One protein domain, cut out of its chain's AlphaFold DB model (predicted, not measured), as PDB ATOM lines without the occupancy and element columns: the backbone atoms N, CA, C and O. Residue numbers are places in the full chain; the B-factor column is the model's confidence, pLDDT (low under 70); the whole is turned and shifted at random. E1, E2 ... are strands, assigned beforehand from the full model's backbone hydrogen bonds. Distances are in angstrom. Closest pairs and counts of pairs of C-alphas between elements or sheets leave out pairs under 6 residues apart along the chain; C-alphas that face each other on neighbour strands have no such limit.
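AT A GLANCE: This is residues 28 to 187 of the 581 residues of an uncharacterized protein of Verrucomicrobia subdivision 3 bacterium (UniProt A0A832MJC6). Two strongly twisted sheets of eight strands each lie face to face as a sandwich, and the chain builds them by turns, most often laying one hairpin in one sheet and the next hairpin in the other, in a row along the longest axis. One sheet runs E2 E1 E6 E7 E10 E11 E14 E15 and is mixed; the other runs E3 E4 E5 E8 E9 E12 E13 E16 and is all antiparallel. The printed part has 160 residues with no named helix and sixteen named strands, E1 to E16 in order; its class is all strand, though under half of the residues, 77, are in named elements. The whole is compact, with a radius of gyration of the C-alphas of 15.0 A and spans of 41 by 34 by 27 A.

IN THESE COORDINATES: E1, residues 28 to 33, begins at C-alpha 28 (143.559, 166.457, 186.527) and is 16.5 A long. E2 is residues 39 to 43, E3 58 to 60, E4 63 to 67 and E5 74 to 77. E6, residues 82 to 88, is 19.7 A long; E7 is residues 94 to 97. E8, residues 102 to 108, is 20.1 A long and begins at C-alpha 102 (153.834, 177.150, 184.478). E9 is residues 113 to 117, E10 126 to 129 and E11 135 to 138. E12, residues 143 to 148, is 16.9 A long and E13, residues 154 to 159, 17.4 A. E14 is residues 162 to 165, E15 171 to 174, and E16 181 to 183, ending at C-alpha 183 (164.825, 153.634, 184.162).

HOW THE PARTS SIT: E1 and E2 form a hairpin, with N 30 and O 42 at 2.8 A. E1 is parallel to E6, at 29 degrees, with N 29 and O 84 at 2.9 A. E7 and E10 are antiparallel at 160 degrees, with N 96 and O 127 at 2.7 A. E2 and E15 are the edge strands of this sheet. In the other sheet E3, E4 and E5 form a meander, each strand the antiparallel neighbour of the one before; N 60 and O 63 are 2.9 A apart, N 66 and O 75 also 2.9 A. E9 and E12 are antiparallel at 165 degrees, with N 114 and O 146 at 2.8 A. Its edge strands are E3 and E16. Between the sheets, the closest C-alphas of E13 and E15 are those of Gly 158 and Leu 174, 5.6 A apart. E6 and E8 are near each other.

THE WHOLE: The C-alphas of Gln 55 and Arg 187 are the two farthest apart, at 46.2 A. The printed part has no cut. The link from E2 to E3, 14 residues, is long. Mean pLDDT of the printed part is 92.8, and no printed residue is under 70.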
ATOM      1  N   ASN A  28     142.989 167.431 187.457       96.19
ATOM      2  CA  ASN A  28     143.559 166.457 186.527       96.19
ATOM      3  C   ASN A  28     143.426 166.953 185.083       96.19
ATOM      4  O   ASN A  28     142.314 167.165 184.586       96.19
ATOM      5  N   VAL A  29     144.561 167.098 184.403       96.25
ATOM      6  CA  VAL A  29     144.663 167.442 182.983       96.25
ATOM      7  C   VAL A  29     145.372 166.297 182.272       96.25
ATOM      8  O   VAL A  29     146.449 165.887 182.680       96.25
ATOM      9  N   ARG A  30     144.796 165.787 181.189       96.00
ATOM     10  CA  ARG A  30     145.406 164.758 180.349       96.00
ATOM     11  C   ARG A  30     145.646 165.306 178.952       96.00
ATOM     12  O   ARG A  30     144.711 165.774 178.306       96.00
ATOM     13  N   LEU A  31     146.887 165.239 178.484       95.06
ATOM     14  CA  LEU A  31     147.245 165.575 177.109       95.06
ATOM     15  C   LEU A  31     147.301 164.311 176.255       95.06
ATOM     16  O   LEU A  31     147.938 163.325 176.618       95.06
ATOM     17  N   ILE A  32     146.635 164.345 175.107       93.19
ATOM     18  CA  ILE A  32     146.521 163.216 174.185       93.19
ATOM     19  C   ILE A  32     147.217 163.609 172.889       93.19
ATOM     20  O   ILE A  32     146.753 164.502 172.178       93.19
ATOM     21  N   ALA A  33     148.338 162.954 172.587       90.44
ATOM     22  CA  ALA A  33     149.068 163.169 171.345       90.44
ATOM     23  C   ALA A  33     148.485 162.305 170.211       90.44
ATOM     24  O   ALA A  33     148.443 161.069 170.286       90.44
ATOM     25  N   GLY A  34     148.047 162.966 169.144       85.94
ATOM     26  CA  GLY A  34     147.665 162.356 167.878       85.94
ATOM     27  C   GLY A  34     148.878 161.858 167.092       85.94
ATOM     28  O   GLY A  34     150.017 162.265 167.321       85.94
ATOM     29  N   SER A  35     148.647 160.953 166.139       82.00
ATOM     30  CA  SER A  35     149.693 160.465 165.225       82.00
ATOM     31  C   SER A  35     150.162 161.522 164.220       82.00
ATOM     32  O   SER A  35     151.241 161.392 163.651       82.00
ATOM     33  N   ASP A  36     149.343 162.545 163.988       81.81
ATOM     34  CA  ASP A  36     149.611 163.707 163.137       81.81
ATOM     35  C   ASP A  36     150.342 164.840 163.884       81.81
ATOM     36  O   ASP A  36     150.589 165.896 163.307       81.81
ATOM     37  N   GLY A  37     150.682 164.633 165.161       80.56
ATOM     38  CA  GLY A  37     151.278 165.650 166.026       80.56
ATOM     39  C   GLY A  37     150.266 166.625 166.632       80.56
ATOM     40  O   GLY A  37     150.657 167.473 167.431       80.56
ATOM     41  N   ALA A  38     148.970 166.513 166.314       85.75
ATOM     42  CA  ALA A  38     147.951 167.316 166.976       85.75
ATOM     43  C   ALA A  38     147.803 166.871 168.435       85.75
ATOM     44  O   ALA A  38     147.675 165.682 168.725       85.75
ATOM     45  N   VAL A  39     147.784 167.826 169.361       89.19
ATOM     46  CA  VAL A  39     147.590 167.547 170.787       89.19
ATOM     47  C   VAL A  39     146.180 167.959 171.194       89.19
ATOM     48  O   VAL A  39     145.689 169.018 170.799       89.19
ATOM     49  N   GLN A  40     145.513 167.117 171.977       92.00
ATOM     50  CA  GLN A  40     144.222 167.410 172.596       92.00
ATOM     51  C   GLN A  40     144.378 167.471 174.115       92.00
ATOM     52  O   GLN A  40     145.196 166.748 174.680       92.00
ATOM     53  N   ALA A  41     143.579 168.304 174.779       92.88
ATOM     54  CA  ALA A  41     143.536 168.385 176.234       92.88
ATOM     55  C   ALA A  41     142.195 167.881 176.770       92.88
ATOM     56  O   ALA A  41     141.128 168.288 176.310       92.88
ATOM     57  N   GLN A  42     142.259 167.018 177.775       93.88
ATOM     58  CA  GLN A  42     141.126 166.514 178.532       93.88
ATOM     59  C   GLN A  42     141.243 166.997 179.980       93.88
ATOM     60  O   GLN A  42     142.284 166.817 180.602       93.88
ATOM     61  N   ILE A  43     140.195 167.605 180.538       92.81
ATOM     62  CA  ILE A  43     140.224 168.178 181.895       92.81
ATOM     63  C   ILE A  43     139.126 167.525 182.728       92.81
ATOM     64  O   ILE A  43     137.968 167.535 182.310       92.81
ATOM     65  N   GLU A  44     139.485 166.949 183.878       90.56
ATOM     66  CA  GLU A  44     138.565 166.247 184.794       90.56
ATOM     67  C   GLU A  44     137.676 165.193 184.105       90.56
ATOM     68  O   GLU A  44     136.491 165.054 184.402       90.56
ATOM     69  N   GLY A  45     138.219 164.471 183.121       83.12
ATOM     70  CA  GLY A  45     137.475 163.428 182.404       83.12
ATOM     71  C   GLY A  45     136.387 163.939 181.449       83.12
ATOM     72  O   GLY A  45     135.630 163.131 180.913       83.12
ATOM     73  N   LYS A  46     136.307 165.253 181.188       90.06
ATOM     74  CA  LYS A  46     135.421 165.825 180.151       90.06
ATOM     75  C   LYS A  46     135.864 165.394 178.744       90.06
ATOM     76  O   LYS A  46     136.827 164.653 178.596       90.06
ATOM     77  N   ALA A  47     135.163 165.816 177.691       90.06
ATOM     78  CA  ALA A  47     135.593 165.529 176.319       90.06
ATOM     79  C   ALA A  47     136.962 166.169 176.022       90.06
ATOM     80  O   ALA A  47     137.239 167.277 176.484       90.06
ATOM     81  N   ALA A  48     137.809 165.473 175.260       92.00
ATOM     82  CA  ALA A  48     139.089 166.008 174.813       92.00
ATOM     83  C   ALA A  48     138.869 167.111 173.770       92.00
ATOM     84  O   ALA A  48     138.050 166.960 172.861       92.00
ATOM     85  N   ILE A  49     139.597 168.217 173.901       90.00
ATOM     86  CA  ILE A  49     139.463 169.388 173.035       90.00
ATOM     87  C   ILE A  49     140.784 169.598 172.279       90.00
ATOM     88  O   ILE A  49     141.837 169.634 172.925       90.00
ATOM     89  N   PRO A  50     140.776 169.725 170.939       88.75
ATOM     90  CA  PRO A  50     141.992 169.965 170.169       88.75
ATOM     91  C   PRO A  50     142.649 171.293 170.536       88.75
ATOM     92  O   PRO A  50     142.005 172.339 170.517       88.75
ATOM     93  N   LEU A  51     143.957 171.269 170.815       84.88
ATOM     94  CA  LEU A  51     144.657 172.476 171.245       84.88
ATOM     95  C   LEU A  51     144.803 173.524 170.133       84.88
ATOM     96  O   LEU A  51     144.858 174.716 170.414       84.88
ATOM     97  N   ARG A  52     144.811 173.086 168.868       80.56
ATOM     98  CA  ARG A  52     144.858 173.968 167.689       80.56
ATOM     99  C   ARG A  52     143.638 174.885 167.559       80.56
ATOM    100  O   ARG A  52     143.712 175.891 166.864       80.56
ATOM    101  N   ASP A  53     142.530 174.522 168.204       77.62
ATOM    102  CA  ASP A  53     141.290 175.296 168.162       77.62
ATOM    103  C   ASP A  53     141.298 176.419 169.220       77.62
ATOM    104  O   ASP A  53     140.387 177.249 169.262       77.62
ATOM    105  N   PHE A  54     142.332 176.486 170.071       76.19
ATOM    106  CA  PHE A  54     142.481 177.546 171.060       76.19
ATOM    107  C   PHE A  54     143.156 178.779 170.480       76.19
ATOM    108  O   PHE A  54     144.261 178.735 169.941       76.19
ATOM    109  N   GLN A  55     142.518 179.929 170.692       71.50
ATOM    110  CA  GLN A  55     143.223 181.199 170.618       71.50
ATOM    111  C   GLN A  55     144.297 181.235 171.714       71.50
ATOM    112  O   GLN A  55     144.097 180.705 172.810       71.50
ATOM    113  N   LYS A  56     145.443 181.855 171.420       74.94
ATOM    114  CA  LYS A  56     146.558 182.001 172.364       74.94
ATOM    115  C   LYS A  56     146.047 182.546 173.707       74.94
ATOM    116  O   LYS A  56     145.527 183.657 173.753       74.94
ATOM    117  N   GLY A  57     146.206 181.769 174.783       77.00
ATOM    118  CA  GLY A  57     145.732 182.131 176.123       77.00
ATOM    119  C   GLY A  57     144.305 181.676 176.454       77.00
ATOM    120  O   GLY A  57     143.651 182.301 177.288       77.00
ATOM    121  N   ALA A  58     143.799 180.620 175.815       84.94
ATOM    122  CA  ALA A  58     142.495 180.058 176.153       84.94
ATOM    123  C   ALA A  58     142.448 179.565 177.607       84.94
ATOM    124  O   ALA A  58     143.377 178.921 178.097       84.94
ATOM    125  N   VAL A  59     141.328 179.838 178.280       88.19
ATOM    126  CA  VAL A  59     141.071 179.393 179.653       88.19
ATOM    127  C   VAL A  59     139.939 178.376 179.648       88.19
ATOM    128  O   VAL A  59     138.826 178.685 179.226       88.19
ATOM    129  N   ILE A  60     140.204 177.165 180.140       86.56
ATOM    130  CA  ILE A  60     139.239 176.060 180.156       86.56
ATOM    131  C   ILE A  60     139.205 175.473 181.557       86.56
ATOM    132  O   ILE A  60     140.215 174.978 182.049       86.56
ATOM    133  N   ASN A  61     138.044 175.532 182.212       87.31
ATOM    134  CA  ASN A  61     137.902 175.148 183.623       87.31
ATOM    135  C   ASN A  61     138.993 175.785 184.516       87.31
ATOM    136  O   ASN A  61     139.530 175.130 185.399       87.31
ATOM    137  N   GLY A  62     139.363 177.042 184.238       90.56
ATOM    138  CA  GLY A  62     140.398 177.775 184.978       90.56
ATOM    139  C   GLY A  62     141.846 177.490 184.560       90.56
ATOM    140  O   GLY A  62     142.731 178.256 184.939       90.56
ATOM    141  N   VAL A  63     142.106 176.456 183.750       93.62
ATOM    142  CA  VAL A  63     143.447 176.180 183.210       93.62
ATOM    143  C   VAL A  63     143.711 177.091 182.029       93.62
ATOM    144  O   VAL A  63     142.968 177.070 181.049       93.62
ATOM    145  N   LEU A  64     144.784 177.865 182.121       94.31
ATOM    146  CA  LEU A  64     145.304 178.664 181.028       94.31
ATOM    147  C   LEU A  64     146.192 177.784 180.148       94.31
ATOM    148  O   LEU A  64     147.220 177.290 180.613       94.31
ATOM    149  N   PHE A  65     145.810 177.642 178.882       92.75
ATOM    150  CA  PHE A  65     146.621 177.027 177.839       92.75
ATOM    151  C   PHE A  65     147.179 178.103 176.913       92.75
ATOM    152  O   PHE A  65     146.462 178.988 176.436       92.75
ATOM    153  N   SER A  66     148.462 178.002 176.600       90.25
ATOM    154  CA  SER A  66     149.067 178.757 175.512       90.25
ATOM    155  C   SER A  66     149.938 177.846 174.664       90.25
ATOM    156  O   SER A  66     150.546 176.896 175.157       90.25
ATOM    157  N   THR A  67     149.971 178.133 173.370       87.06
ATOM    158  CA  THR A  67     150.860 177.476 172.421       87.06
ATOM    159  C   THR A  67     151.891 178.465 171.898       87.06
ATOM    160  O   THR A  67     151.668 179.683 171.900       87.06
ATOM    161  N   ASP A  68     153.045 177.948 171.489       84.00
ATOM    162  CA  ASP A  68     154.016 178.727 170.730       84.00
ATOM    163  C   ASP A  68     153.538 178.943 169.283       84.00
ATOM    164  O   ASP A  68     152.503 178.425 168.862       84.00
ATOM    165  N   GLU A  69     154.288 179.722 168.502       77.94
ATOM    166  CA  GLU A  69     153.939 180.004 167.099       77.94
ATOM    167  C   GLU A  69     153.911 178.737 166.235       77.94
ATOM    168  O   GLU A  69     153.150 178.669 165.272       77.94
ATOM    169  N   SER A  70     154.706 177.723 166.595       76.31
ATOM    170  CA  SER A  70     154.708 176.433 165.905       76.31
ATOM    171  C   SER A  70     153.525 175.536 166.285       76.31
ATOM    172  O   SER A  70     153.255 174.555 165.592       76.31
ATOM    173  N   GLY A  71     152.820 175.846 167.380       76.00
ATOM    174  CA  GLY A  71     151.756 175.015 167.934       76.00
ATOM    175  C   GLY A  71     152.238 173.694 168.546       76.00
ATOM    176  O   GLY A  71     151.404 172.881 168.939       76.00
ATOM    177  N   GLN A  72     153.553 173.454 168.610       82.31
ATOM    178  CA  GLN A  72     154.125 172.205 169.118       82.31
ATOM    179  C   GLN A  72     154.300 172.216 170.633       82.31
ATOM    180  O   GLN A  72     154.208 171.166 171.271       82.31
ATOM    181  N   TRP A  73     154.574 173.386 171.207       89.44
ATOM    182  CA  TRP A  73     154.716 173.544 172.646       89.44
ATOM    183  C   TRP A  73     153.389 173.944 173.261       89.44
ATOM    184  O   TRP A  73     152.739 174.881 172.809       89.44
ATOM    185  N   VAL A  74     153.022 173.258 174.336       92.25
ATOM    186  CA  VAL A  74     151.821 173.526 175.122       92.25
ATOM    187  C   VAL A  74     152.263 173.956 176.503       92.25
ATOM    188  O   VAL A  74     152.834 173.162 177.246       92.25
ATOM    189  N   THR A  75     151.990 175.206 176.854       94.56
ATOM    190  CA  THR A  75     152.190 175.715 178.210       94.56
ATOM    191  C   THR A  75     150.864 175.699 178.949       94.56
ATOM    192  O   THR A  75     149.864 176.217 178.453       94.56
ATOM    193  N   LEU A  76     150.866 175.112 180.143       95.94
ATOM    194  CA  LEU A  76     149.721 175.070 181.045       95.94
ATOM    195  C   LEU A  76     150.035 175.766 182.368       95.94
ATOM    196  O   LEU A  76     151.157 175.705 182.874       95.94
ATOM    197  N   SER A  77     149.025 176.421 182.933       96.81
ATOM    198  CA  SER A  77     149.070 176.995 184.280       96.81
ATOM    199  C   SER A  77     147.666 177.139 184.856       96.81
ATOM    200  O   SER A  77     146.680 177.170 184.119       96.81
ATOM    201  N   HIS A  78     147.562 177.235 186.178       96.62
ATOM    202  CA  HIS A  78     146.309 177.565 186.850       96.62
ATOM    203  C   HIS A  78     146.599 178.529 188.005       96.62
ATOM    204  O   HIS A  78     147.480 178.242 188.817       96.62
ATOM    205  N   PRO A  79     145.882 179.661 188.128       95.38
ATOM    206  CA  PRO A  79     146.225 180.693 189.108       95.38
ATOM    207  C   PRO A  79     146.113 180.193 190.556       95.38
ATOM    208  O   PRO A  79     146.962 180.497 191.386       95.38
ATOM    209  N   ASN A  80     145.099 179.372 190.848       95.38
ATOM    210  CA  ASN A  80     144.686 179.089 192.231       95.38
ATOM    211  C   ASN A  80     144.662 177.600 192.625       95.38
ATOM    212  O   ASN A  80     144.192 177.272 193.709       95.38
ATOM    213  N   GLN A  81     145.079 176.682 191.752       96.06
ATOM    214  CA  GLN A  81     144.966 175.234 191.982       96.06
ATOM    215  C   GLN A  81     146.184 174.530 191.404       96.06
ATOM    216  O   GLN A  81     146.764 175.004 190.429       96.06
ATOM    217  N   LYS A  82     146.547 173.396 192.004       97.00
ATOM    218  CA  LYS A  82     147.572 172.509 191.457       97.00
ATOM    219  C   LYS A  82     147.031 171.801 190.221       97.00
ATOM    220  O   LYS A  82     145.848 171.466 190.181       97.00
ATOM    221  N   ILE A  83     147.893 171.517 189.255       97.56
ATOM    222  CA  ILE A  83     147.560 170.678 188.101       97.56
ATOM    223  C   ILE A  83     148.337 169.372 188.212       97.56
ATOM    224  O   ILE A  83     149.561 169.391 188.311       97.56
ATOM    225  N   ARG A  84     147.636 168.239 188.145       97.75
ATOM    226  CA  ARG A  84     148.244 166.947 187.828       97.75
ATOM    227  C   ARG A  84     148.074 166.710 186.333       97.75
ATOM    228  O   ARG A  84     146.960 166.516 185.851       97.75
ATOM    229  N   LEU A  85     149.181 166.783 185.611       97.56
ATOM    230  CA  LEU A  85     149.272 166.497 184.192       97.56
ATOM    231  C   LEU A  85     149.577 165.013 183.979       97.56
ATOM    232  O   LEU A  85     150.555 164.495 184.507       97.56
ATOM    233  N   GLU A  86     148.794 164.364 183.133       96.38
ATOM    234  CA  GLU A  86     149.061 163.037 182.582       96.38
ATOM    235  C   GLU A  86     149.181 163.130 181.061       96.38
ATOM    236  O   GLU A  86     148.644 164.047 180.429       96.38
ATOM    237  N   THR A  87     149.850 162.162 180.446       94.50
ATOM    238  CA  THR A  87     149.958 162.080 178.987       94.50
ATOM    239  C   THR A  87     149.511 160.711 178.493       94.50
ATOM    240  O   THR A  87     149.779 159.681 179.109       94.50
ATOM    241  N   ASP A  88     148.794 160.690 177.372       89.94
ATOM    242  CA  ASP A  88     148.453 159.448 176.686       89.94
ATOM    243  C   ASP A  88     149.520 159.095 175.642       89.94
ATOM    244  O   ASP A  88     150.036 159.962 174.932       89.94
ATOM    245  N   GLY A  89     149.849 157.808 175.540       83.69
ATOM    246  CA  GLY A  89     150.927 157.295 174.689       83.69
ATOM    247  C   GLY A  89     152.328 157.313 175.314       83.69
ATOM    248  O   GLY A  89     153.263 156.843 174.675       83.69
ATOM    249  N   PHE A  90     152.474 157.788 176.553       88.69
ATOM    250  CA  PHE A  90     153.739 157.807 177.294       88.69
ATOM    251  C   PHE A  90     153.532 157.162 178.666       88.69
ATOM    252  O   PHE A  90     153.231 157.838 179.648       88.69
ATOM    253  N   GLY A  91     153.626 155.831 178.709       80.25
ATOM    254  CA  GLY A  91     153.252 155.019 179.867       80.25
ATOM    255  C   GLY A  91     153.786 155.564 181.195       80.25
ATOM    256  O   GLY A  91     154.991 155.770 181.343       80.25
ATOM    257  N   GLY A  92     152.858 155.807 182.130       86.31
ATOM    258  CA  GLY A  92     153.098 156.179 183.530       86.31
ATOM    259  C   GLY A  92     153.865 157.479 183.775       86.31
ATOM    260  O   GLY A  92     154.349 157.671 184.884       86.31
ATOM    261  N   PHE A  93     153.970 158.366 182.781       96.25
ATOM    262  CA  PHE A  93     154.441 159.730 183.009       96.25
ATOM    263  C   PHE A  93     153.337 160.577 183.652       96.25
ATOM    264  O   PHE A  93     152.216 160.646 183.139       96.25
ATOM    265  N   SER A  94     153.669 161.281 184.729       97.31
ATOM    266  CA  SER A  94     152.839 162.375 185.229       97.31
ATOM    267  C   SER A  94     153.683 163.537 185.741       97.31
ATOM    268  O   SER A  94     154.845 163.362 186.108       97.31
ATOM    269  N   ALA A  95     153.102 164.732 185.749       98.25
ATOM    270  CA  ALA A  95     153.716 165.922 186.312       98.25
ATOM    271  C   ALA A  95     152.750 166.623 187.271       98.25
ATOM    272  O   ALA A  95     151.578 166.812 186.955       98.25
ATOM    273  N   LEU A  96     153.234 167.038 188.435       98.31
ATOM    274  CA  LEU A  96     152.500 167.848 189.395       98.31
ATOM    275  C   LEU A  96     153.058 169.271 189.382       98.31
ATOM    276  O   LEU A  96     154.221 169.513 189.712       98.31
ATOM    277  N   LEU A  97     152.193 170.204 189.008       97.75
ATOM    278  CA  LEU A  97     152.455 171.630 188.941       97.75
ATOM    279  C   LEU A  97     151.721 172.335 190.081       97.75
ATOM    280  O   LEU A  97     150.505 172.202 190.222       97.75
ATOM    281  N   GLU A  98     152.451 173.106 190.879       97.69
ATOM    282  CA  GLU A  98     151.875 173.937 191.937       97.69
ATOM    283  C   GLU A  98     151.091 175.133 191.360       97.69
ATOM    284  O   GLU A  98     151.338 175.580 190.237       97.69
ATOM    285  N   ALA A  99     150.145 175.680 192.131       96.25
ATOM    286  CA  ALA A  99     149.354 176.837 191.699       96.25
ATOM    287  C   ALA A  99     150.251 178.027 191.300       96.25
ATOM    288  O   ALA A  99     151.328 178.219 191.861       96.25
ATOM    289  N   SER A 100     149.805 178.827 190.327       95.94
ATOM    290  CA  SER A 100     150.533 179.978 189.763       95.94
ATOM    291  C   SER A 100     151.885 179.671 189.096       95.94
ATOM    292  O   SER A 100     152.554 180.595 188.639       95.94
ATOM    293  N   ASN A 101     152.276 178.401 188.973       97.62
ATOM    294  CA  ASN A 101     153.441 177.995 188.190       97.62
ATOM    295  C   ASN A 101     153.026 177.595 186.768       97.62
ATOM    296  O   ASN A 101     151.845 177.400 186.468       97.62
ATOM    297  N   GLN A 102     154.014 177.494 185.883       97.44
ATOM    298  CA  GLN A 102     153.834 177.150 184.478       97.44
ATOM    299  C   GLN A 102     154.630 175.895 184.120       97.44
ATOM    300  O   GLN A 102     155.745 175.694 184.604       97.44
ATOM    301  N   PHE A 103     154.088 175.065 183.237       97.69
ATOM    302  CA  PHE A 103     154.812 173.929 182.674       97.69
ATOM    303  C   PHE A 103     154.571 173.852 181.174       97.69
ATOM    304  O   PHE A 103     153.423 173.838 180.732       97.69
ATOM    305  N   ALA A 104     155.653 173.839 180.400       95.75
ATOM    306  CA  ALA A 104     155.610 173.734 178.953       95.75
ATOM    307  C   ALA A 104     156.060 172.340 178.520       95.75
ATOM    308  O   ALA A 104     157.118 171.867 178.937       95.75
ATOM    309  N   VAL A 105     155.268 171.692 177.670       95.69
ATOM    310  CA  VAL A 105     155.550 170.353 177.150       95.69
ATOM    311  C   VAL A 105     155.364 170.288 175.643       95.69
ATOM    312  O   VAL A 105     154.466 170.921 175.087       95.69
ATOM    313  N   ARG A 106     156.188 169.474 174.987       93.56
ATOM    314  CA  ARG A 106     156.047 169.088 173.582       93.56
ATOM    315  C   ARG A 106     156.027 167.569 173.495       93.56
ATOM    316  O   ARG A 106     156.954 166.910 173.960       93.56
ATOM    317  N   LEU A 107     154.969 167.025 172.900       93.69
ATOM    318  CA  LEU A 107     154.757 165.584 172.771       93.69
ATOM    319  C   LEU A 107     155.045 165.143 171.336       93.69
ATOM    320  O   LEU A 107     154.313 165.512 170.421       93.69
ATOM    321  N   ASP A 108     156.065 164.310 171.142       92.69
ATOM    322  CA  ASP A 108     156.304 163.626 169.871       92.69
ATOM    323  C   ASP A 108     155.992 162.137 170.033       92.69
ATOM    324  O   ASP A 108     156.811 161.346 170.501       92.69
ATOM    325  N   LYS A 109     154.776 161.741 169.647       92.50
ATOM    326  CA  LYS A 109     154.329 160.345 169.736       92.50
ATOM    327  C   LYS A 109     155.069 159.426 168.768       92.50
ATOM    328  O   LYS A 109     155.282 158.258 169.084       92.50
ATOM    329  N   LYS A 110     155.477 159.936 167.601       91.75
ATOM    330  CA  LYS A 110     156.199 159.149 166.595       91.75
ATOM    331  C   LYS A 110     157.574 158.754 167.120       91.75
ATOM    332  O   LYS A 110     157.993 157.617 166.928       91.75
ATOM    333  N   LEU A 111     158.249 159.686 167.786       92.38
ATOM    334  CA  LEU A 111     159.514 159.422 168.451       92.38
ATOM    335  C   LEU A 111     159.333 158.883 169.867       92.38
ATOM    336  O   LEU A 111     160.315 158.424 170.425       92.38
ATOM    337  N   SER A 112     158.133 158.895 170.454       94.88
ATOM    338  CA  SER A 112     157.914 158.576 171.877       94.88
ATOM    339  C   SER A 112     158.834 159.401 172.791       94.88
ATOM    340  O   SER A 112     159.516 158.866 173.666       94.88
ATOM    341  N   VAL A 113     158.869 160.716 172.545       94.62
ATOM    342  CA  VAL A 113     159.600 161.712 173.342       94.62
ATOM    343  C   VAL A 113     158.662 162.775 173.935       94.62
ATOM    344  O   VAL A 113     157.739 163.240 173.264       94.62
ATOM    345  N   ILE A 114     158.927 163.178 175.180       95.62
ATOM    346  CA  ILE A 114     158.379 164.382 175.817       95.62
ATOM    347  C   ILE A 114     159.534 165.354 176.059       95.62
ATOM    348  O   ILE A 114     160.429 165.061 176.853       95.62
ATOM    349  N   ASP A 115     159.497 166.519 175.418       95.69
ATOM    350  CA  ASP A 115     160.357 167.641 175.797       95.69
ATOM    351  C   ASP A 115     159.619 168.536 176.790       95.69
ATOM    352  O   ASP A 115     158.421 168.788 176.654       95.69
ATOM    353  N   MET A 116     160.336 168.998 177.807       96.25
ATOM    354  CA  MET A 116     159.787 169.686 178.968       96.25
ATOM    355  C   MET A 116     160.574 170.960 179.245       96.25
ATOM    356  O   MET A 116     161.806 170.972 179.187       96.25
ATOM    357  N   PHE A 117     159.866 172.023 179.604       95.94
ATOM    358  CA  PHE A 117     160.450 173.291 180.006       95.94
ATOM    359  C   PHE A 117     159.668 173.909 181.166       95.94
ATOM    360  O   PHE A 117     158.436 173.929 181.189       95.94
ATOM    361  N   THR A 118     160.412 174.443 182.128       96.38
ATOM    362  CA  THR A 118     159.879 175.185 183.272       96.38
ATOM    363  C   THR A 118     160.326 176.641 183.162       96.38
ATOM    364  O   THR A 118     161.527 176.911 183.150       96.38
ATOM    365  N   PRO A 119     159.403 177.608 183.042       95.50
ATOM    366  CA  PRO A 119     159.760 179.022 183.001       95.50
ATOM    367  C   PRO A 119     160.515 179.488 184.254       95.50
ATOM    368  O   PRO A 119     160.287 178.996 185.358       95.50
ATOM    369  N   SER A 120     161.422 180.455 184.096       95.81
ATOM    370  CA  SER A 120     162.279 180.958 185.186       95.81
ATOM    371  C   SER A 120     161.527 181.716 186.281       95.81
ATOM    372  O   SER A 120     162.060 181.898 187.369       95.81
ATOM    373  N   ASN A 121     160.294 182.148 186.013       96.12
ATOM    374  CA  ASN A 121     159.416 182.795 186.986       96.12
ATOM    375  C   ASN A 121     158.633 181.800 187.863       96.12
ATOM    376  O   ASN A 121     157.837 182.242 188.692       96.12
ATOM    377  N   ASN A 122     158.828 180.487 187.694       97.88
ATOM    378  CA  ASN A 122     158.267 179.500 188.610       97.88
ATOM    379  C   ASN A 122     158.888 179.650 190.004       97.88
ATOM    380  O   ASN A 122     160.102 179.738 190.159       97.88
ATOM    381  N   THR A 123     158.034 179.641 191.022       97.19
ATOM    382  CA  THR A 123     158.415 179.744 192.440       97.19
ATOM    383  C   THR A 123     158.500 178.383 193.128       97.19
ATOM    384  O   THR A 123     159.050 178.288 194.223       97.19
ATOM    385  N   ALA A 124     157.980 177.330 192.493       97.69
ATOM    386  CA  ALA A 124     158.070 175.952 192.953       97.69
ATOM    387  C   ALA A 124     158.522 175.029 191.813       97.69
ATOM    388  O   ALA A 124     158.249 175.291 190.637       97.69
ATOM    389  N   ALA A 125     159.196 173.937 192.172       98.12
ATOM    390  CA  ALA A 125     159.602 172.917 191.215       98.12
ATOM    391  C   ALA A 125     158.391 172.141 190.672       98.12
ATOM    392  O   ALA A 125     157.441 171.845 191.404       98.12
ATOM    393  N   VAL A 126     158.450 171.767 189.395       98.50
ATOM    394  CA  VAL A 126     157.511 170.812 188.799       98.50
ATOM    395  C   VAL A 126     157.981 169.406 189.140       98.50
ATOM    396  O   VAL A 126     159.115 169.043 188.825       98.50
ATOM    397  N   LYS A 127     157.120 168.616 189.783       98.50
ATOM    398  CA  LYS A 127     157.447 167.240 190.177       98.50
ATOM    399  C   LYS A 127     157.029 166.285 189.076       98.50
ATOM    400  O   LYS A 127     155.872 166.304 188.677       98.50
ATOM    401  N   LEU A 128     157.941 165.458 188.597       98.44
ATOM    402  CA  LEU A 128     157.701 164.431 187.592       98.44
ATOM    403  C   LEU A 128     157.714 163.054 188.252       98.44
ATOM    404  O   LEU A 128     158.571 162.780 189.093       98.44
ATOM    405  N   GLU A 129     156.801 162.186 187.834       97.81
ATOM    406  CA  GLU A 129     156.727 160.777 188.224       97.81
ATOM    407  C   GLU A 129     156.813 159.913 186.958       97.81
ATOM    408  O   GLU A 129     156.165 160.213 185.949       97.81
ATOM    409  N   PHE A 130     157.622 158.854 187.008       96.62
ATOM    410  CA  PHE A 130     157.816 157.893 185.920       96.62
ATOM    411  C   PHE A 130     157.196 156.536 186.274       96.62
ATOM    412  O   PHE A 130     156.957 156.217 187.440       96.62
ATOM    413  N   HIS A 131     156.946 155.706 185.259       93.50
ATOM    414  CA  HIS A 131     156.153 154.481 185.414       93.50
ATOM    415  C   HIS A 131     156.773 153.410 186.320       93.50
ATOM    416  O   HIS A 131     156.058 152.527 186.789       93.50
ATOM    417  N   ASP A 132     158.085 153.446 186.539       94.62
ATOM    418  CA  ASP A 132     158.796 152.501 187.400       94.62
ATOM    419  C   ASP A 132     158.975 153.017 188.838       94.62
ATOM    420  O   ASP A 132     159.596 152.337 189.654       94.62
ATOM    421  N   GLY A 133     158.414 154.189 189.157       95.44
ATOM    422  CA  GLY A 133     158.529 154.851 190.456       95.44
ATOM    423  C   GLY A 133     159.673 155.863 190.551       95.44
ATOM    424  O   GLY A 133     159.802 156.520 191.588       95.44
ATOM    425  N   GLY A 134     160.482 156.029 189.498       96.69
ATOM    426  CA  GLY A 134     161.440 157.127 189.421       96.69
ATOM    427  C   GLY A 134     160.745 158.492 189.481       96.69
ATOM    428  O   GLY A 134     159.582 158.642 189.097       96.69
ATOM    429  N   ARG A 135     161.470 159.517 189.932       98.06
ATOM    430  CA  ARG A 135     160.952 160.882 190.087       98.06
ATOM    431  C   ARG A 135     161.983 161.947 189.739       98.06
ATOM    432  O   ARG A 135     163.187 161.716 189.856       98.06
ATOM    433  N   ALA A 136     161.504 163.123 189.357       98.25
ATOM    434  CA  ALA A 136     162.334 164.305 189.145       98.25
ATOM    435  C   ALA A 136     161.658 165.569 189.684       98.25
ATOM    436  O   ALA A 136     160.437 165.658 189.711       98.25
ATOM    437  N   GLU A 137     162.440 166.565 190.073       98.50
ATOM    438  CA  GLU A 137     161.979 167.899 190.446       98.50
ATOM    439  C   GLU A 137     162.696 168.914 189.555       98.50
ATOM    440  O   GLU A 137     163.921 169.010 189.581       98.50
ATOM    441  N   MET A 138     161.939 169.630 188.720       98.06
ATOM    442  CA  MET A 138     162.459 170.639 187.795       98.06
ATOM    443  C   MET A 138     162.184 172.044 188.333       98.06
ATOM    444  O   MET A 138     161.029 172.479 188.345       98.06
ATOM    445  N   GLU A 139     163.218 172.774 188.754       98.19
ATOM    446  CA  GLU A 139     163.066 174.178 189.163       98.19
ATOM    447  C   GLU A 139     162.989 175.128 187.960       98.19
ATOM    448  O   GLU A 139     163.386 174.778 186.849       98.19
ATOM    449  N   GLY A 140     162.534 176.364 188.195       95.88
ATOM    450  CA  GLY A 140     162.390 177.385 187.158       95.88
ATOM    451  C   GLY A 140     163.653 177.597 186.312       95.88
ATOM    452  O   GLY A 140     164.764 177.722 186.821       95.88
ATOM    453  N   GLY A 141     163.466 177.668 184.994       94.56
ATOM    454  CA  GLY A 141     164.523 177.804 183.990       94.56
ATOM    455  C   GLY A 141     165.048 176.472 183.445       94.56
ATOM    456  O   GLY A 141     165.825 176.479 182.490       94.56
ATOM    457  N   SER A 142     164.617 175.339 184.001       95.50
ATOM    458  CA  SER A 142     165.133 174.020 183.634       95.50
ATOM    459  C   SER A 142     164.443 173.432 182.404       95.50
ATOM    460  O   SER A 142     163.255 173.671 182.151       95.50
ATOM    461  N   ARG A 143     165.188 172.615 181.654       95.19
ATOM    462  CA  ARG A 143     164.729 171.891 180.458       95.19
ATOM    463  C   ARG A 143     165.075 170.419 180.575       95.19
ATOM    464  O   ARG A 143     166.200 170.098 180.939       95.19
ATOM    465  N   ALA A 144     164.153 169.540 180.216       96.25
ATOM    466  CA  ALA A 144     164.372 168.102 180.275       96.25
ATOM    467  C   ALA A 144     163.750 167.386 179.078       96.25
ATOM    468  O   ALA A 144     162.810 167.889 178.465       96.25
ATOM    469  N   ARG A 145     164.260 166.198 178.767       95.94
ATOM    470  CA  ARG A 145     163.681 165.273 177.792       95.94
ATOM    471  C   ARG A 145     163.454 163.930 178.462       95.94
ATOM    472  O   ARG A 145     164.373 163.393 179.069       95.94
ATOM    473  N   TYR A 146     162.247 163.397 178.318       97.00
ATOM    474  CA  TYR A 146     161.885 162.028 178.674       97.00
ATOM    475  C   TYR A 146     161.665 161.235 177.388       97.00
ATOM    476  O   TYR A 146     160.847 161.605 176.548       97.00
ATOM    477  N   ASP A 147     162.431 160.167 177.215       96.25
ATOM    478  CA  ASP A 147     162.499 159.398 175.977       96.25
ATOM    479  C   ASP A 147     162.217 157.921 176.288       96.25
ATOM    480  O   ASP A 147     162.982 157.284 177.012       96.25
ATOM    481  N   VAL A 148     161.093 157.403 175.774       96.31
ATOM    482  CA  VAL A 148     160.564 156.066 176.103       96.31
ATOM    483  C   VAL A 148     160.738 155.102 174.938       96.31
ATOM    484  O   VAL A 148     160.458 155.438 173.785       96.31
ATOM    485  N   PHE A 149     161.165 153.881 175.237       96.38
ATOM    486  CA  PHE A 149     161.411 152.813 174.273       96.38
ATOM    487  C   PHE A 149     160.256 151.806 174.227       96.38
ATOM    488  O   PHE A 149     159.381 151.782 175.093       96.38
ATOM    489  N   LEU A 150     160.239 150.947 173.202       95.69
ATOM    490  CA  LEU A 150     159.153 149.976 173.001       95.69
ATOM    491  C   LEU A 150     159.043 148.971 174.156       95.69
ATOM    492  O   LEU A 150     157.944 148.533 174.488       95.69
ATOM    493  N   ASP A 151     160.168 148.639 174.792       94.94
ATOM    494  CA  ASP A 151     160.241 147.768 175.972       94.94
ATOM    495  C   ASP A 151     159.939 148.498 177.294       94.94
ATOM    496  O   ASP A 151     160.142 147.930 178.367       94.94
ATOM    497  N   GLN A 152     159.450 149.742 177.217       95.88
ATOM    498  CA  GLN A 152     159.206 150.653 178.337       95.88
ATOM    499  C   GLN A 152     160.468 151.067 179.106       95.88
ATOM    500  O   GLN A 152     160.354 151.776 180.096       95.88
ATOM    501  N   SER A 153     161.681 150.709 178.675       96.69
ATOM    502  CA  SER A 153     162.865 151.399 179.201       96.69
ATOM    503  C   SER A 153     162.843 152.873 178.784       96.69
ATOM    504  O   SER A 153     162.175 153.249 177.817       96.69
ATOM    505  N   TYR A 154     163.531 153.732 179.528       97.12
ATOM    506  CA  TYR A 154     163.553 155.163 179.247       97.12
ATOM    507  C   TYR A 154     164.825 155.835 179.750       97.12
ATOM    508  O   TYR A 154     165.518 155.314 180.629       97.12
ATOM    509  N   TYR A 155     165.102 157.029 179.230       96.75
ATOM    510  CA  TYR A 155     166.040 157.950 179.862       96.75
ATOM    511  C   TYR A 155     165.425 159.338 180.068       96.75
ATOM    512  O   TYR A 155     164.511 159.748 179.348       96.75
ATOM    513  N   VAL A 156     165.937 160.045 181.076       96.69
ATOM    514  CA  VAL A 156     165.651 161.447 181.376       96.69
ATOM    515  C   VAL A 156     166.966 162.203 181.419       96.69
ATOM    516  O   VAL A 156     167.835 161.931 182.246       96.69
ATOM    517  N   SER A 157     167.101 163.162 180.525       95.31
ATOM    518  CA  SER A 157     168.215 164.103 180.460       95.31
ATOM    519  C   SER A 157     167.692 165.513 180.679       95.31
ATOM    520  O   SER A 157     166.502 165.783 180.498       95.31
ATOM    521  N   GLY A 158     168.576 166.440 181.019       92.75
ATOM    522  CA  GLY A 158     168.184 167.831 181.115       92.75
ATOM    523  C   GLY A 158     169.325 168.759 181.475       92.75
ATOM    524  O   GLY A 158     170.431 168.326 181.780       92.75
ATOM    525  N   ARG A 159     169.002 170.047 181.434       91.81
ATOM    526  CA  ARG A 159     169.865 171.167 181.788       91.81
ATOM    527  C   ARG A 159     169.135 172.074 182.768       91.81
ATOM    528  O   ARG A 159     167.927 172.299 182.634       91.81
ATOM    529  N   GLY A 160     169.886 172.646 183.701       91.50
ATOM    530  CA  GLY A 160     169.364 173.495 184.765       91.50
ATOM    531  C   GLY A 160     169.317 172.749 186.092       91.50
ATOM    532  O   GLY A 160     170.086 171.823 186.325       91.50
ATOM    533  N   LYS A 161     168.423 173.175 186.979       95.19
ATOM    534  CA  LYS A 161     168.303 172.622 188.327       95.19
ATOM    535  C   LYS A 161     167.248 171.527 188.327       95.19
ATOM    536  O   LYS A 161     166.055 171.786 188.507       95.19
ATOM    537  N   ILE A 162     167.703 170.312 188.028       97.00
ATOM    538  CA  ILE A 162     166.846 169.134 187.940       97.00
ATOM    539  C   ILE A 162     167.387 168.061 188.869       97.00
ATOM    540  O   ILE A 162     168.413 167.441 188.589       97.00
ATOM    541  N   HIS A 163     166.654 167.819 189.947       97.62
ATOM    542  CA  HIS A 163     166.991 166.813 190.943       97.62
ATOM    543  C   HIS A 163     166.206 165.544 190.649       97.62
ATOM    544  O   HIS A 163     164.987 165.587 190.508       97.62
ATOM    545  N   THR A 164     166.874 164.400 190.549       97.56
ATOM    546  CA  THR A 164     166.225 163.122 190.232       97.56
ATOM    547  C   THR A 164     166.483 162.081 191.298       97.56
ATOM    548  O   THR A 164     167.502 162.100 191.992       97.56
ATOM    549  N   VAL A 165     165.536 161.159 191.427       97.38
ATOM    550  CA  VAL A 165     165.694 159.928 192.192       97.38
ATOM    551  C   VAL A 165     165.217 158.796 191.300       97.38
ATOM    552  O   VAL A 165     164.054 158.797 190.891       97.38
ATOM    553  N   ASP A 166     166.099 157.855 190.984       96.12
ATOM    554  CA  ASP A 166     165.696 156.685 190.213       96.12
ATOM    555  C   ASP A 166     164.786 155.757 191.036       96.12
ATOM    556  O   ASP A 166     164.577 155.936 192.241       96.12
ATOM    557  N   ALA A 167     164.211 154.759 190.372       94.06
ATOM    558  CA  ALA A 167     163.323 153.791 191.007       94.06
ATOM    559  C   ALA A 167     164.017 152.916 192.073       94.06
ATOM    560  O   ALA A 167     163.336 152.256 192.856       94.06
ATOM    561  N   ASP A 168     165.352 152.916 192.119       91.94
ATOM    562  CA  ASP A 168     166.158 152.220 193.124       91.94
ATOM    563  C   ASP A 168     166.538 153.148 194.300       91.94
ATOM    564  O   ASP A 168     167.176 152.722 195.264       91.94
ATOM    565  N   GLY A 169     166.100 154.413 194.267       94.19
ATOM    566  CA  GLY A 169     166.305 155.400 195.324       94.19
ATOM    567  C   GLY A 169     167.603 156.202 195.207       94.19
ATOM    568  O   GLY A 169     167.884 157.017 196.093       94.19
ATOM    569  N   LEU A 170     168.392 156.013 194.143       94.44
ATOM    570  CA  LEU A 170     169.635 156.752 193.938       94.44
ATOM    571  C   LEU A 170     169.329 158.168 193.465       94.44
ATOM    572  O   LEU A 170     168.637 158.384 192.471       94.44
ATOM    573  N   ARG A 171     169.883 159.143 194.184       94.44
ATOM    574  CA  ARG A 171     169.758 160.560 193.844       94.44
ATOM    575  C   ARG A 171     170.803 160.954 192.813       94.44
ATOM    576  O   ARG A 171     171.964 160.570 192.952       94.44
ATOM    577  N   ARG A 172     170.396 161.729 191.812       92.50
ATOM    578  CA  ARG A 172     171.284 162.307 190.797       92.50
ATOM    579  C   ARG A 172     170.754 163.658 190.353       92.50
ATOM    580  O   ARG A 172     169.555 163.793 190.123       92.50
ATOM    581  N   ASP A 173     171.646 164.609 190.152       93.06
ATOM    582  CA  ASP A 173     171.298 165.864 189.495       93.06
ATOM    583  C   ASP A 173     171.563 165.724 187.998       93.06
ATOM    584  O   ASP A 173     172.597 165.183 187.592       93.06
ATOM    585  N   LEU A 174     170.615 166.160 187.168       93.31
ATOM    586  CA  LEU A 174     170.813 166.166 185.721       93.31
ATOM    587  C   LEU A 174     171.524 167.446 185.302       93.31
ATOM    588  O   LEU A 174     171.179 168.540 185.741       93.31
ATOM    589  N   SER A 175     172.482 167.294 184.402       90.44
ATOM    590  CA  SER A 175     173.175 168.388 183.735       90.44
ATOM    591  C   SER A 175     173.575 167.938 182.337       90.44
ATOM    592  O   SER A 175     173.720 166.743 182.071       90.44
ATOM    593  N   GLU A 176     173.831 168.914 181.474       87.94
ATOM    594  CA  GLU A 176     174.511 168.762 180.195       87.94
ATOM    595  C   GLU A 176     175.893 168.093 180.301       87.94
ATOM    596  O   GLU A 176     176.436 167.695 179.281       87.94
ATOM    597  N   PHE A 177     176.471 167.941 181.496       91.00
ATOM    598  CA  PHE A 177     177.753 167.253 181.693       91.00
ATOM    599  C   PHE A 177     177.625 165.809 182.159       91.00
ATOM    600  O   PHE A 177     178.633 165.104 182.209       91.00
ATOM    601  N   PHE A 178     176.430 165.342 182.515       91.44
ATOM    602  CA  PHE A 178     176.253 164.009 183.076       91.44
ATOM    603  C   PHE A 178     175.426 163.108 182.160       91.44
ATOM    604  O   PHE A 178     174.505 163.574 181.487       91.44
ATOM    605  N   PRO A 179     175.708 161.791 182.145       92.56
ATOM    606  CA  PRO A 179     174.803 160.830 181.535       92.56
ATOM    607  C   PRO A 179     173.388 160.968 182.118       92.56
ATOM    608  O   PRO A 179     173.246 161.244 183.314       92.56
ATOM    609  N   PRO A 180     172.339 160.738 181.315       95.06
ATOM    610  CA  PRO A 180     170.971 160.862 181.790       95.06
ATOM    611  C   PRO A 180     170.653 159.842 182.884       95.06
ATOM    612  O   PRO A 180     171.266 158.773 182.977       95.06
ATOM    613  N   MET A 181     169.616 160.132 183.667       96.06
ATOM    614  CA  MET A 181     168.979 159.106 184.479       96.06
ATOM    615  C   MET A 181     168.306 158.095 183.548       96.06
ATOM    616  O   MET A 181     167.618 158.470 182.605       96.06
ATOM    617  N   THR A 182     168.482 156.806 183.813       96.69
ATOM    618  CA  THR A 182     167.825 155.726 183.070       96.69
ATOM    619  C   THR A 182     166.866 154.984 183.983       96.69
ATOM    620  O   THR A 182     167.196 154.773 185.148       96.69
ATOM    621  N   GLY A 183     165.739 154.525 183.452       95.75
ATOM    622  CA  GLY A 183     164.825 153.634 184.162       95.75
ATOM    623  C   GLY A 183     164.128 152.657 183.221       95.75
ATOM    624  O   GLY A 183     164.421 152.596 182.023       95.75
ATOM    625  N   GLY A 184     163.224 151.863 183.780       95.50
ATOM    626  CA  GLY A 184     162.494 150.838 183.044       95.50
ATOM    627  C   GLY A 184     161.968 149.716 183.936       95.50
ATOM    628  O   GLY A 184     162.278 149.657 185.132       95.50
ATOM    629  N   PRO A 185     161.183 148.790 183.366       94.62
ATOM    630  CA  PRO A 185     160.620 147.678 184.115       94.62
ATOM    631  C   PRO A 185     161.699 146.680 184.553       94.62
ATOM    632  O   PRO A 185     162.743 146.515 183.912       94.62
ATOM    633  N   LEU A 186     161.416 145.964 185.642       94.75
ATOM    634  CA  LEU A 186     162.236 144.841 186.085       94.75
ATOM    635  C   LEU A 186     161.987 143.619 185.198       94.75
ATOM    636  O   LEU A 186     160.847 143.235 184.930       94.75
ATOM    637  N   ARG A 187     163.069 142.956 184.804       94.25
ATOM    638  CA  ARG A 187     163.054 141.683 184.091       94.25
ATOM    639  C   ARG A 187     163.780 140.627 184.908       94.25
ATOM    640  O   ARG A 187     164.839 140.869 185.482       94.25
TER     641      ARG A 187